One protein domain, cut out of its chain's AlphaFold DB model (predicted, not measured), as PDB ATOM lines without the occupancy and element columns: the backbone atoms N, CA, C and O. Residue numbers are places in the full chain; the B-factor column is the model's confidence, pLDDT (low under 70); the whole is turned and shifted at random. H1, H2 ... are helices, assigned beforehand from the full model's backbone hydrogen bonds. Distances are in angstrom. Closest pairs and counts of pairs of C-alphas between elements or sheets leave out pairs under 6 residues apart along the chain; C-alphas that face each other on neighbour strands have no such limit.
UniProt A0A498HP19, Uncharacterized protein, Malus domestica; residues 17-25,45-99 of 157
ATOM      1  N   ASP A  17     -20.719 -39.665  35.934       36.16
ATOM      2  CA  ASP A  17     -21.403 -39.789  34.631       36.16
ATOM      3  C   ASP A  17     -22.668 -38.947  34.384       36.16
ATOM      4  O   ASP A  17     -23.186 -38.962  33.258       36.16
ATOM      5  N   CYS A  18     -23.188 -38.207  35.372       28.84
ATOM      6  CA  CYS A  18     -24.498 -37.552  35.242       28.84
ATOM      7  C   CYS A  18     -24.471 -36.059  35.602       28.84
ATOM      8  O   CYS A  18     -24.000 -35.668  36.667       28.84
ATOM      9  N   VAL A  19     -25.008 -35.216  34.707       44.38
ATOM     10  CA  VAL A  19     -24.975 -33.751  34.837       44.38
ATOM     11  C   VAL A  19     -26.308 -33.101  34.459       44.38
ATOM     12  O   VAL A  19     -26.911 -33.429  33.440       44.38
ATOM     13  N   HIS A  20     -26.722 -32.107  35.252       30.98
ATOM     14  CA  HIS A  20     -27.878 -31.243  34.989       30.98
ATOM     15  C   HIS A  20     -27.534 -30.106  33.985       30.98
ATOM     16  O   HIS A  20     -26.507 -29.440  34.142       30.98
ATOM     17  N   PRO A  21     -28.388 -29.789  32.992       31.97
ATOM     18  CA  PRO A  21     -28.101 -28.923  31.846       31.97
ATOM     19  C   PRO A  21     -27.945 -27.454  32.217       31.97
ATOM     20  O   PRO A  21     -27.231 -26.727  31.531       31.97
ATOM     21  N   ARG A  22     -28.564 -27.016  33.320       30.64
ATOM     22  CA  ARG A  22     -28.434 -25.639  33.836       30.64
ATOM     23  C   ARG A  22     -27.272 -25.444  34.819       30.64
ATOM     24  O   ARG A  22     -27.128 -24.358  35.378       30.64
ATOM     25  N   GLY A  23     -26.462 -26.474  35.065       37.25
ATOM     26  CA  GLY A  23     -25.288 -26.367  35.925       37.25
ATOM     27  C   GLY A  23     -24.199 -25.546  35.241       37.25
ATOM     28  O   GLY A  23     -23.462 -26.060  34.409       37.25
ATOM     29  N   VAL A  24     -24.088 -24.259  35.575       34.88
ATOM     30  CA  VAL A  24     -22.939 -23.446  35.162       34.88
ATOM     31  C   VAL A  24     -21.708 -23.956  35.916       34.88
ATOM     32  O   VAL A  24     -21.546 -23.700  37.110       34.88
ATOM     33  N   TYR A  25     -20.826 -24.668  35.218       42.81
ATOM     34  CA  TYR A  25     -19.560 -25.164  35.757       42.81
ATOM     35  C   TYR A  25     -18.598 -23.999  36.003       42.81
ATOM     36  O   TYR A  25     -17.866 -23.557  35.120       42.81
ATOM     37  N   ARG A  45      -2.601 -40.986  29.553       34.22
ATOM     38  CA  ARG A  45      -2.176 -40.664  28.175       34.22
ATOM     39  C   ARG A  45      -3.290 -40.830  27.129       34.22
ATOM     40  O   ARG A  45      -3.160 -40.284  26.041       34.22
ATOM     41  N   ARG A  46      -4.357 -41.586  27.425       41.84
ATOM     42  CA  ARG A  46      -5.411 -41.939  26.457       41.84
ATOM     43  C   ARG A  46      -6.757 -41.257  26.683       41.84
ATOM     44  O   ARG A  46      -7.545 -41.210  25.744       41.84
ATOM     45  N   THR A  47      -7.030 -40.680  27.854       42.44
ATOM     46  CA  THR A  47      -8.309 -39.971  28.063       42.44
ATOM     47  C   THR A  47      -8.389 -38.691  27.237       42.44
ATOM     48  O   THR A  47      -9.426 -38.389  26.658       42.44
ATOM     49  N   SER A  48      -7.262 -37.998  27.077       44.19
ATOM     50  CA  SER A  48      -7.163 -36.795  26.245       44.19
ATOM     51  C   SER A  48      -7.401 -37.055  24.751       44.19
ATOM     52  O   SER A  48      -7.597 -36.104  24.006       44.19
ATOM     53  N   GLY A  49      -7.389 -38.319  24.305       42.81
ATOM     54  CA  GLY A  49      -7.624 -38.690  22.906       42.81
ATOM     55  C   GLY A  49      -9.102 -38.827  22.521       42.81
ATOM     56  O   GLY A  49      -9.417 -38.778  21.337       42.81
ATOM     57  N   ARG A  50     -10.015 -38.990  23.494       53.44
ATOM     58  CA  ARG A  50     -11.467 -39.094  23.235       53.44
ATOM     59  C   ARG A  50     -12.227 -37.788  23.460       53.44
ATOM     60  O   ARG A  50     -13.269 -37.597  22.841       53.44
ATOM     61  N   PHE A  51     -11.695 -36.886  24.283       61.69
ATOM     62  CA  PHE A  51     -12.305 -35.583  24.534       61.69
ATOM     63  C   PHE A  51     -11.983 -34.609  23.406       61.69
ATOM     64  O   PHE A  51     -10.941 -33.942  23.393       61.69
ATOM     65  N   ARG A  52     -12.903 -34.517  22.443       62.16
ATOM     66  CA  ARG A  52     -12.868 -33.453  21.436       62.16
ATOM     67  C   ARG A  52     -12.903 -32.111  22.182       62.16
ATOM     68  O   ARG A  52     -13.640 -31.974  23.145       62.16
ATOM     69  N   GLY A  53     -12.043 -31.162  21.814       69.25
ATOM     70  CA  GLY A  53     -12.000 -29.831  22.443       69.25
ATOM     71  C   GLY A  53     -11.228 -29.711  23.766       69.25
ATOM     72  O   GLY A  53     -11.132 -28.607  24.290       69.25
ATOM     73  N   CYS A  54     -10.607 -30.778  24.289       72.75
ATOM     74  CA  CYS A  54      -9.848 -30.720  25.552       72.75
ATOM     75  C   CYS A  54      -8.759 -29.630  25.558       72.75
ATOM     76  O   CYS A  54      -8.593 -28.918  26.549       72.75
ATOM     77  N   ARG A  55      -8.049 -29.460  24.434       75.56
ATOM     78  CA  ARG A  55      -7.024 -28.417  24.292       75.56
ATOM     79  C   ARG A  55      -7.622 -27.008  24.298       75.56
ATOM     80  O   ARG A  55      -7.162 -26.179  25.066       75.56
ATOM     81  N   GLU A  56      -8.673 -26.770  23.510       80.94
ATOM     82  CA  GLU A  56      -9.358 -25.469  23.463       80.94
ATOM     83  C   GLU A  56      -9.893 -25.077  24.839       80.94
ATOM     84  O   GLU A  56      -9.566 -24.005  25.327       80.94
ATOM     85  N   LEU A  57     -10.619 -25.974  25.508       83.31
ATOM     86  CA  LEU A  57     -11.165 -25.711  26.839       83.31
ATOM     87  C   LEU A  57     -10.082 -25.489  27.903       83.31
ATOM     88  O   LEU A  57     -10.287 -24.703  28.828       83.31
ATOM     89  N   SER A  58      -8.937 -26.168  27.785       76.69
ATOM     90  CA  SER A  58      -7.803 -25.973  28.700       76.69
ATOM     91  C   SER A  58      -7.143 -24.608  28.507       76.69
ATOM     92  O   SER A  58      -6.737 -23.991  29.491       76.69
ATOM     93  N   ASP A  59      -7.058 -24.140  27.261       79.88
ATOM     94  CA  ASP A  59      -6.424 -22.868  26.915       79.88
ATOM     95  C   ASP A  59      -7.365 -21.673  27.174       79.88
ATOM     96  O   ASP A  59      -6.917 -20.624  27.636       79.88
ATOM     97  N   THR A  60      -8.673 -21.815  26.921       84.12
ATOM     98  CA  THR A  60      -9.659 -20.726  27.069       84.12
ATOM     99  C   THR A  60     -10.278 -20.645  28.462       84.12
ATOM    100  O   THR A  60     -10.701 -19.567  28.882       84.12
ATOM    101  N   GLY A  61     -10.365 -21.763  29.190       83.50
ATOM    102  CA  GLY A  61     -10.980 -21.824  30.519       83.50
ATOM    103  C   GLY A  61     -12.455 -21.399  30.555       83.50
ATOM    104  O   GLY A  61     -12.963 -21.037  31.621       83.50
ATOM    105  N   ARG A  62     -13.142 -21.390  29.405       84.94
ATOM    106  CA  ARG A  62     -14.536 -20.940  29.291       84.94
ATOM    107  C   ARG A  62     -15.512 -21.923  29.943       84.94
ATOM    108  O   ARG A  62     -15.247 -23.118  30.054       84.94
ATOM    109  N   SER A  63     -16.683 -21.424  30.336       82.31
ATOM    110  CA  SER A  63     -17.798 -22.279  30.759       82.31
ATOM    111  C   SER A  63     -18.517 -22.882  29.548       82.31
ATOM    112  O   SER A  63     -18.614 -22.248  28.498       82.31
ATOM    113  N   PHE A  64     -19.054 -24.088  29.721       82.19
ATOM    114  CA  PHE A  64     -19.827 -24.820  28.718       82.19
ATOM    115  C   PHE A  64     -21.101 -25.410  29.339       82.19
ATOM    116  O   PHE A  64     -21.219 -25.515  30.564       82.19
ATOM    117  N   SER A  65     -22.072 -25.755  28.492       86.44
ATOM    118  CA  SER A  65     -23.353 -26.344  28.916       86.44
ATOM    119  C   SER A  65     -23.252 -27.859  29.131       86.44
ATOM    120  O   SER A  65     -22.351 -28.509  28.602       86.44
ATOM    121  N   GLY A  66     -24.214 -28.456  29.846       83.38
ATOM    122  CA  GLY A  66     -24.290 -29.920  29.977       83.38
ATOM    123  C   GLY A  66     -24.425 -30.634  28.623       83.38
ATOM    124  O   GLY A  66     -23.798 -31.665  28.394       83.38
ATOM    125  N   THR A  67     -25.170 -30.048  27.683       85.69
ATOM    126  CA  THR A  67     -25.329 -30.577  26.319       85.69
ATOM    127  C   THR A  67     -24.009 -30.585  25.554       85.69
ATOM    128  O   THR A  67     -23.675 -31.579  24.911       85.69
ATOM    129  N   GLU A  68     -23.228 -29.509  25.669       83.69
ATOM    130  CA  GLU A  68     -21.881 -29.436  25.098       83.69
ATOM    131  C   GLU A  68     -20.961 -30.473  25.758       83.69
ATOM    132  O   GLU A  68     -20.286 -31.223  25.061       83.69
ATOM    133  N   ALA A  69     -21.017 -30.627  27.086       84.94
ATOM    134  CA  ALA A  69     -20.260 -31.653  27.808       84.94
ATOM    135  C   ALA A  69     -20.516 -33.069  27.258       84.94
ATOM    136  O   ALA A  69     -19.578 -33.853  27.088       84.94
ATOM    137  N   LYS A  70     -21.777 -33.388  26.932       85.06
ATOM    138  CA  LYS A  70     -22.173 -34.674  26.340       85.06
ATOM    139  C   LYS A  70     -21.604 -34.852  24.933       85.06
ATOM    140  O   LYS A  70     -21.101 -35.922  24.610       85.06
ATOM    141  N   GLN A  71     -21.638 -33.806  24.106       85.44
ATOM    142  CA  GLN A  71     -21.064 -33.833  22.753       85.44
ATOM    143  C   GLN A  71     -19.541 -34.019  22.768       85.44
ATOM    144  O   GLN A  71     -18.990 -34.703  21.905       85.44
ATOM    145  N   LEU A  72     -18.863 -33.452  23.767       84.31
ATOM    146  CA  LEU A  72     -17.423 -33.620  23.973       84.31
ATOM    147  C   LEU A  72     -17.069 -34.970  24.625       84.31
ATOM    148  O   LEU A  72     -15.890 -35.315  24.711       84.31
ATOM    149  N   GLY A  73     -18.073 -35.740  25.064       82.38
ATOM    150  CA  GLY A  73     -17.911 -37.045  25.703       82.38
ATOM    151  C   GLY A  73     -17.444 -36.981  27.157       82.38
ATOM    152  O   GLY A  73     -16.969 -37.987  27.669       82.38
ATOM    153  N   LEU A  74     -17.549 -35.816  27.808       82.50
ATOM    154  CA  LEU A  74     -17.195 -35.624  29.221       82.50
ATOM    155  C   LEU A  74     -18.226 -36.234  30.172       82.50
ATOM    156  O   LEU A  74     -17.889 -36.548  31.306       82.50
ATOM    157  N   VAL A  75     -19.474 -36.359  29.718       85.81
ATOM    158  CA  VAL A  75     -20.582 -36.939  30.482       85.81
ATOM    159  C   VAL A  75     -21.349 -37.909  29.598       85.81
ATOM    160  O   VAL A  75     -21.510 -37.679  28.396       85.81
ATOM    161  N   SER A  76     -21.861 -38.975  30.200       84.62
ATOM    162  CA  SER A  76     -22.603 -40.011  29.484       84.62
ATOM    163  C   SER A  76     -24.057 -39.594  29.213       84.62
ATOM    164  O   SER A  76     -24.606 -39.868  28.139       84.62
ATOM    165  N   ARG A  77     -24.704 -38.905  30.166       85.50
ATOM    166  CA  ARG A  77     -26.115 -38.483  30.080       85.50
ATOM    167  C   ARG A  77     -26.335 -37.071  30.633       85.50
ATOM    168  O   ARG A  77     -25.585 -36.594  31.480       85.50
ATOM    169  N   VAL A  78     -27.383 -36.421  30.132       89.12
ATOM    170  CA  VAL A  78     -27.853 -35.086  30.542       89.12
ATOM    171  C   VAL A  78     -29.367 -35.181  30.725       89.12
ATOM    172  O   VAL A  78     -30.010 -35.847  29.913       89.12
ATOM    173  N   PHE A  79     -29.904 -34.557  31.774       88.81
ATOM    174  CA  PHE A  79     -31.310 -34.666  32.199       88.81
ATOM    175  C   PHE A  79     -31.911 -33.293  32.459       88.81
ATOM    176  O   PHE A  79     -31.261 -32.510  33.132       88.81
ATOM    177  N   ASP A  80     -33.127 -32.990  32.014       85.00
ATOM    178  CA  ASP A  80     -33.635 -31.610  32.004       85.00
ATOM    179  C   ASP A  80     -34.018 -31.062  33.383       85.00
ATOM    180  O   ASP A  80     -34.028 -29.839  33.596       85.00
ATOM    181  N   SER A  81     -34.268 -31.962  34.334       88.44
ATOM    182  CA  SER A  81     -34.584 -31.641  35.721       88.44
ATOM    183  C   SER A  81     -33.739 -32.439  36.718       88.44
ATOM    184  O   SER A  81     -33.139 -33.470  36.405       88.44
ATOM    185  N   LYS A  82     -33.693 -31.952  37.962       86.06
ATOM    186  CA  LYS A  82     -33.045 -32.668  39.068       86.06
ATOM    187  C   LYS A  82     -33.765 -33.984  39.387       86.06
ATOM    188  O   LYS A  82     -33.110 -34.975  39.668       86.06
ATOM    189  N   GLU A  83     -35.090 -34.001  39.307       90.25
ATOM    190  CA  GLU A  83     -35.888 -35.204  39.566       90.25
ATOM    191  C   GLU A  83     -35.600 -36.297  38.526       90.25
ATOM    192  O   GLU A  83     -35.425 -37.462  38.873       90.25
ATOM    193  N   GLU A  84     -35.466 -35.924  37.250       87.19
ATOM    194  CA  GLU A  84     -35.052 -36.848  36.189       87.19
ATOM    195  C   GLU A  84     -33.624 -37.362  36.378       87.19
ATOM    196  O   GLU A  84     -33.360 -38.538  36.130       87.19
ATOM    197  N   LEU A  85     -32.710 -36.498  36.829       89.50
ATOM    198  CA  LEU A  85     -31.343 -36.882  37.171       89.50
ATOM    199  C   LEU A  85     -31.337 -37.940  38.280       89.50
ATOM    200  O   LEU A  85     -30.719 -38.988  38.110       89.50
ATOM    201  N   ASP A  86     -32.038 -37.678  39.385       89.81
ATOM    202  CA  ASP A  86     -32.078 -38.568  40.547       89.81
ATOM    203  C   ASP A  86     -32.685 -39.931  40.163       89.81
ATOM    204  O   ASP A  86     -32.093 -40.977  40.437       89.81
ATOM    205  N   ASN A  87     -33.796 -39.935  39.416       92.12
ATOM    206  CA  ASN A  87     -34.406 -41.162  38.895       92.12
ATOM    207  C   ASN A  87     -33.477 -41.913  37.928       92.12
ATOM    208  O   ASN A  87     -33.351 -43.136  37.992       92.12
ATOM    209  N   GLY A  88     -32.798 -41.193  37.034       90.31
ATOM    210  CA  GLY A  88     -31.855 -41.776  36.086       90.31
ATOM    211  C   GLY A  88     -30.656 -42.433  36.772       90.31
ATOM    212  O   GLY A  88     -30.238 -43.518  36.362       90.31
ATOM    213  N   VAL A  89     -30.125 -41.804  37.824       90.69
ATOM    214  CA  VAL A  89     -29.033 -42.347  38.643       90.69
ATOM    215  C   VAL A  89     -29.493 -43.588  39.403       90.69
ATOM    216  O   VAL A  89     -28.788 -44.595  39.375       90.69
ATOM    217  N   LEU A  90     -30.680 -43.555  40.021       92.88
ATOM    218  CA  LEU A  90     -31.240 -44.705  40.739       92.88
ATOM    219  C   LEU A  90     -31.396 -45.924  39.828       92.88
ATOM    220  O   LEU A  90     -30.927 -47.003  40.176       92.88
ATOM    221  N   LEU A  91     -31.944 -45.747  38.624       93.19
ATOM    222  CA  LEU A  91     -32.087 -46.836  37.651       93.19
ATOM    223  C   LEU A  91     -30.739 -47.464  37.262       93.19
ATOM    224  O   LEU A  91     -30.634 -48.680  37.088       93.19
ATOM    225  N   ILE A  92     -29.693 -46.648  37.117       91.00
ATOM    226  CA  ILE A  92     -28.344 -47.142  36.819       91.00
ATOM    227  C   ILE A  92     -27.778 -47.895  38.028       91.00
ATOM    228  O   ILE A  92     -27.243 -48.991  37.862       91.00
ATOM    229  N   ALA A  93     -27.914 -47.330  39.229       89.69
ATOM    230  CA  ALA A  93     -27.425 -47.926  40.464       89.69
ATOM    231  C   ALA A  93     -28.097 -49.278  40.747       89.69
ATOM    232  O   ALA A  93     -27.402 -50.248  41.041       89.69
ATOM    233  N   GLU A  94     -29.415 -49.381  40.570       91.62
ATOM    234  CA  GLU A  94     -30.152 -50.645  40.662       91.62
ATOM    235  C   GLU A  94     -29.655 -51.656  39.625       91.62
ATOM    236  O   GLU A  94     -29.367 -52.805  39.955       91.62
ATOM    237  N   GLY A  95     -29.465 -51.223  38.375       90.12
ATOM    238  CA  GLY A  95     -28.928 -52.076  37.317       90.12
ATOM    239  C   GLY A  95     -27.507 -52.587  37.592       90.12
ATOM    240  O   GLY A  95     -27.153 -53.680  37.144       90.12
ATOM    241  N   ILE A  96     -26.682 -51.824  38.312       89.75
ATOM    242  CA  ILE A  96     -25.352 -52.253  38.769       89.75
ATOM    243  C   ILE A  96     -25.476 -53.181  39.982       89.75
ATOM    244  O   ILE A  96     -24.818 -54.217  40.009       89.75
ATOM    245  N   GLY A  97     -26.346 -52.859  40.941       88.00
ATOM    246  CA  GLY A  97     -26.560 -53.641  42.161       88.00
ATOM    247  C   GLY A  97     -27.143 -55.037  41.926       88.00
ATOM    248  O   GLY A  97     -26.981 -55.914  42.767       88.00
ATOM    249  N   LEU A  98     -27.779 -55.272  40.773       89.38
ATOM    250  CA  LEU A  98     -28.238 -56.600  40.349       89.38
ATOM    251  C   LEU A  98     -27.118 -57.510  39.816       89.38
ATOM    252  O   LEU A  98     -27.374 -58.675  39.515       89.38
ATOM    253  N   LYS A  99     -25.900 -56.992  39.631       89.81
ATOM    254  CA  LYS A  99     -24.766 -57.744  39.080       89.81
ATOM    255  C   LYS A  99     -23.870 -58.264  40.197       89.81
ATOM    256  O   LYS A  99     -23.884 -57.750  41.311       89.81
TER     257      LYS A  99
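Overview. This is residues 17 to 25 and 45 to 99 of the 157 residues of an uncharacterized protein of Malus domestica (UniProt A0A498HP19). A loose, flat string of three separate helices, with H2 between H1 at one end of the longest axis and the long H3 at the other, and no helix packed on another. In the space between H2 and H3, residues 18 to 19 of the first printed stretch run beside residues 77 to 78 in a short parallel pairing, while residues 55 to 61 and 90 to 99 stick out free. The printed part has 64 residues, with three named helices in the order H1, H2, H3 and no named strand. Its class is all helix, though under half of the residues, 29 of 64, are in named elements. The whole is loose, with a radius of gyration of the C-alphas of 13.9 A and spans of 41 by 28 by 14 A.

Arrangement. Residues 18 to 19 pair with residues 77 to 78, parallel. H1, residues 54 to 60, touches no helix, and residues 55 to 60 of it stand free. A tight link of 5 residues joins it to H2, residues 66 to 71, yet the two are apart, with no C-alpha of the one within 8 A of the other. A short link of 10 residues leads on to H3, residues 82 to 97, which is apart from both H1 and H2. In H1, H2 and H3 every O i to N i+4 pair is within hydrogen-bond range.

Along the chain. H1 begins at C-alpha 54 (-9.848, -30.720, 25.552). H2 begins at C-alpha 66 (-24.290, -29.920, 29.977). H3 is 22.2 A long and ends at C-alpha 97 (-26.560, -53.641, 42.161).

Size, cuts and confidence. The two C-alphas farthest apart, those of Thr 60 and Leu 98, are 42.5 A apart. Residues 26 to 44 are not printed, and C-alphas 25 and 45 are 24.5 A apart across the cut. No link between helices is long. The mean pLDDT of the printed part is 73.9, and residues 17 to 25 and 45 to 53 are under 70.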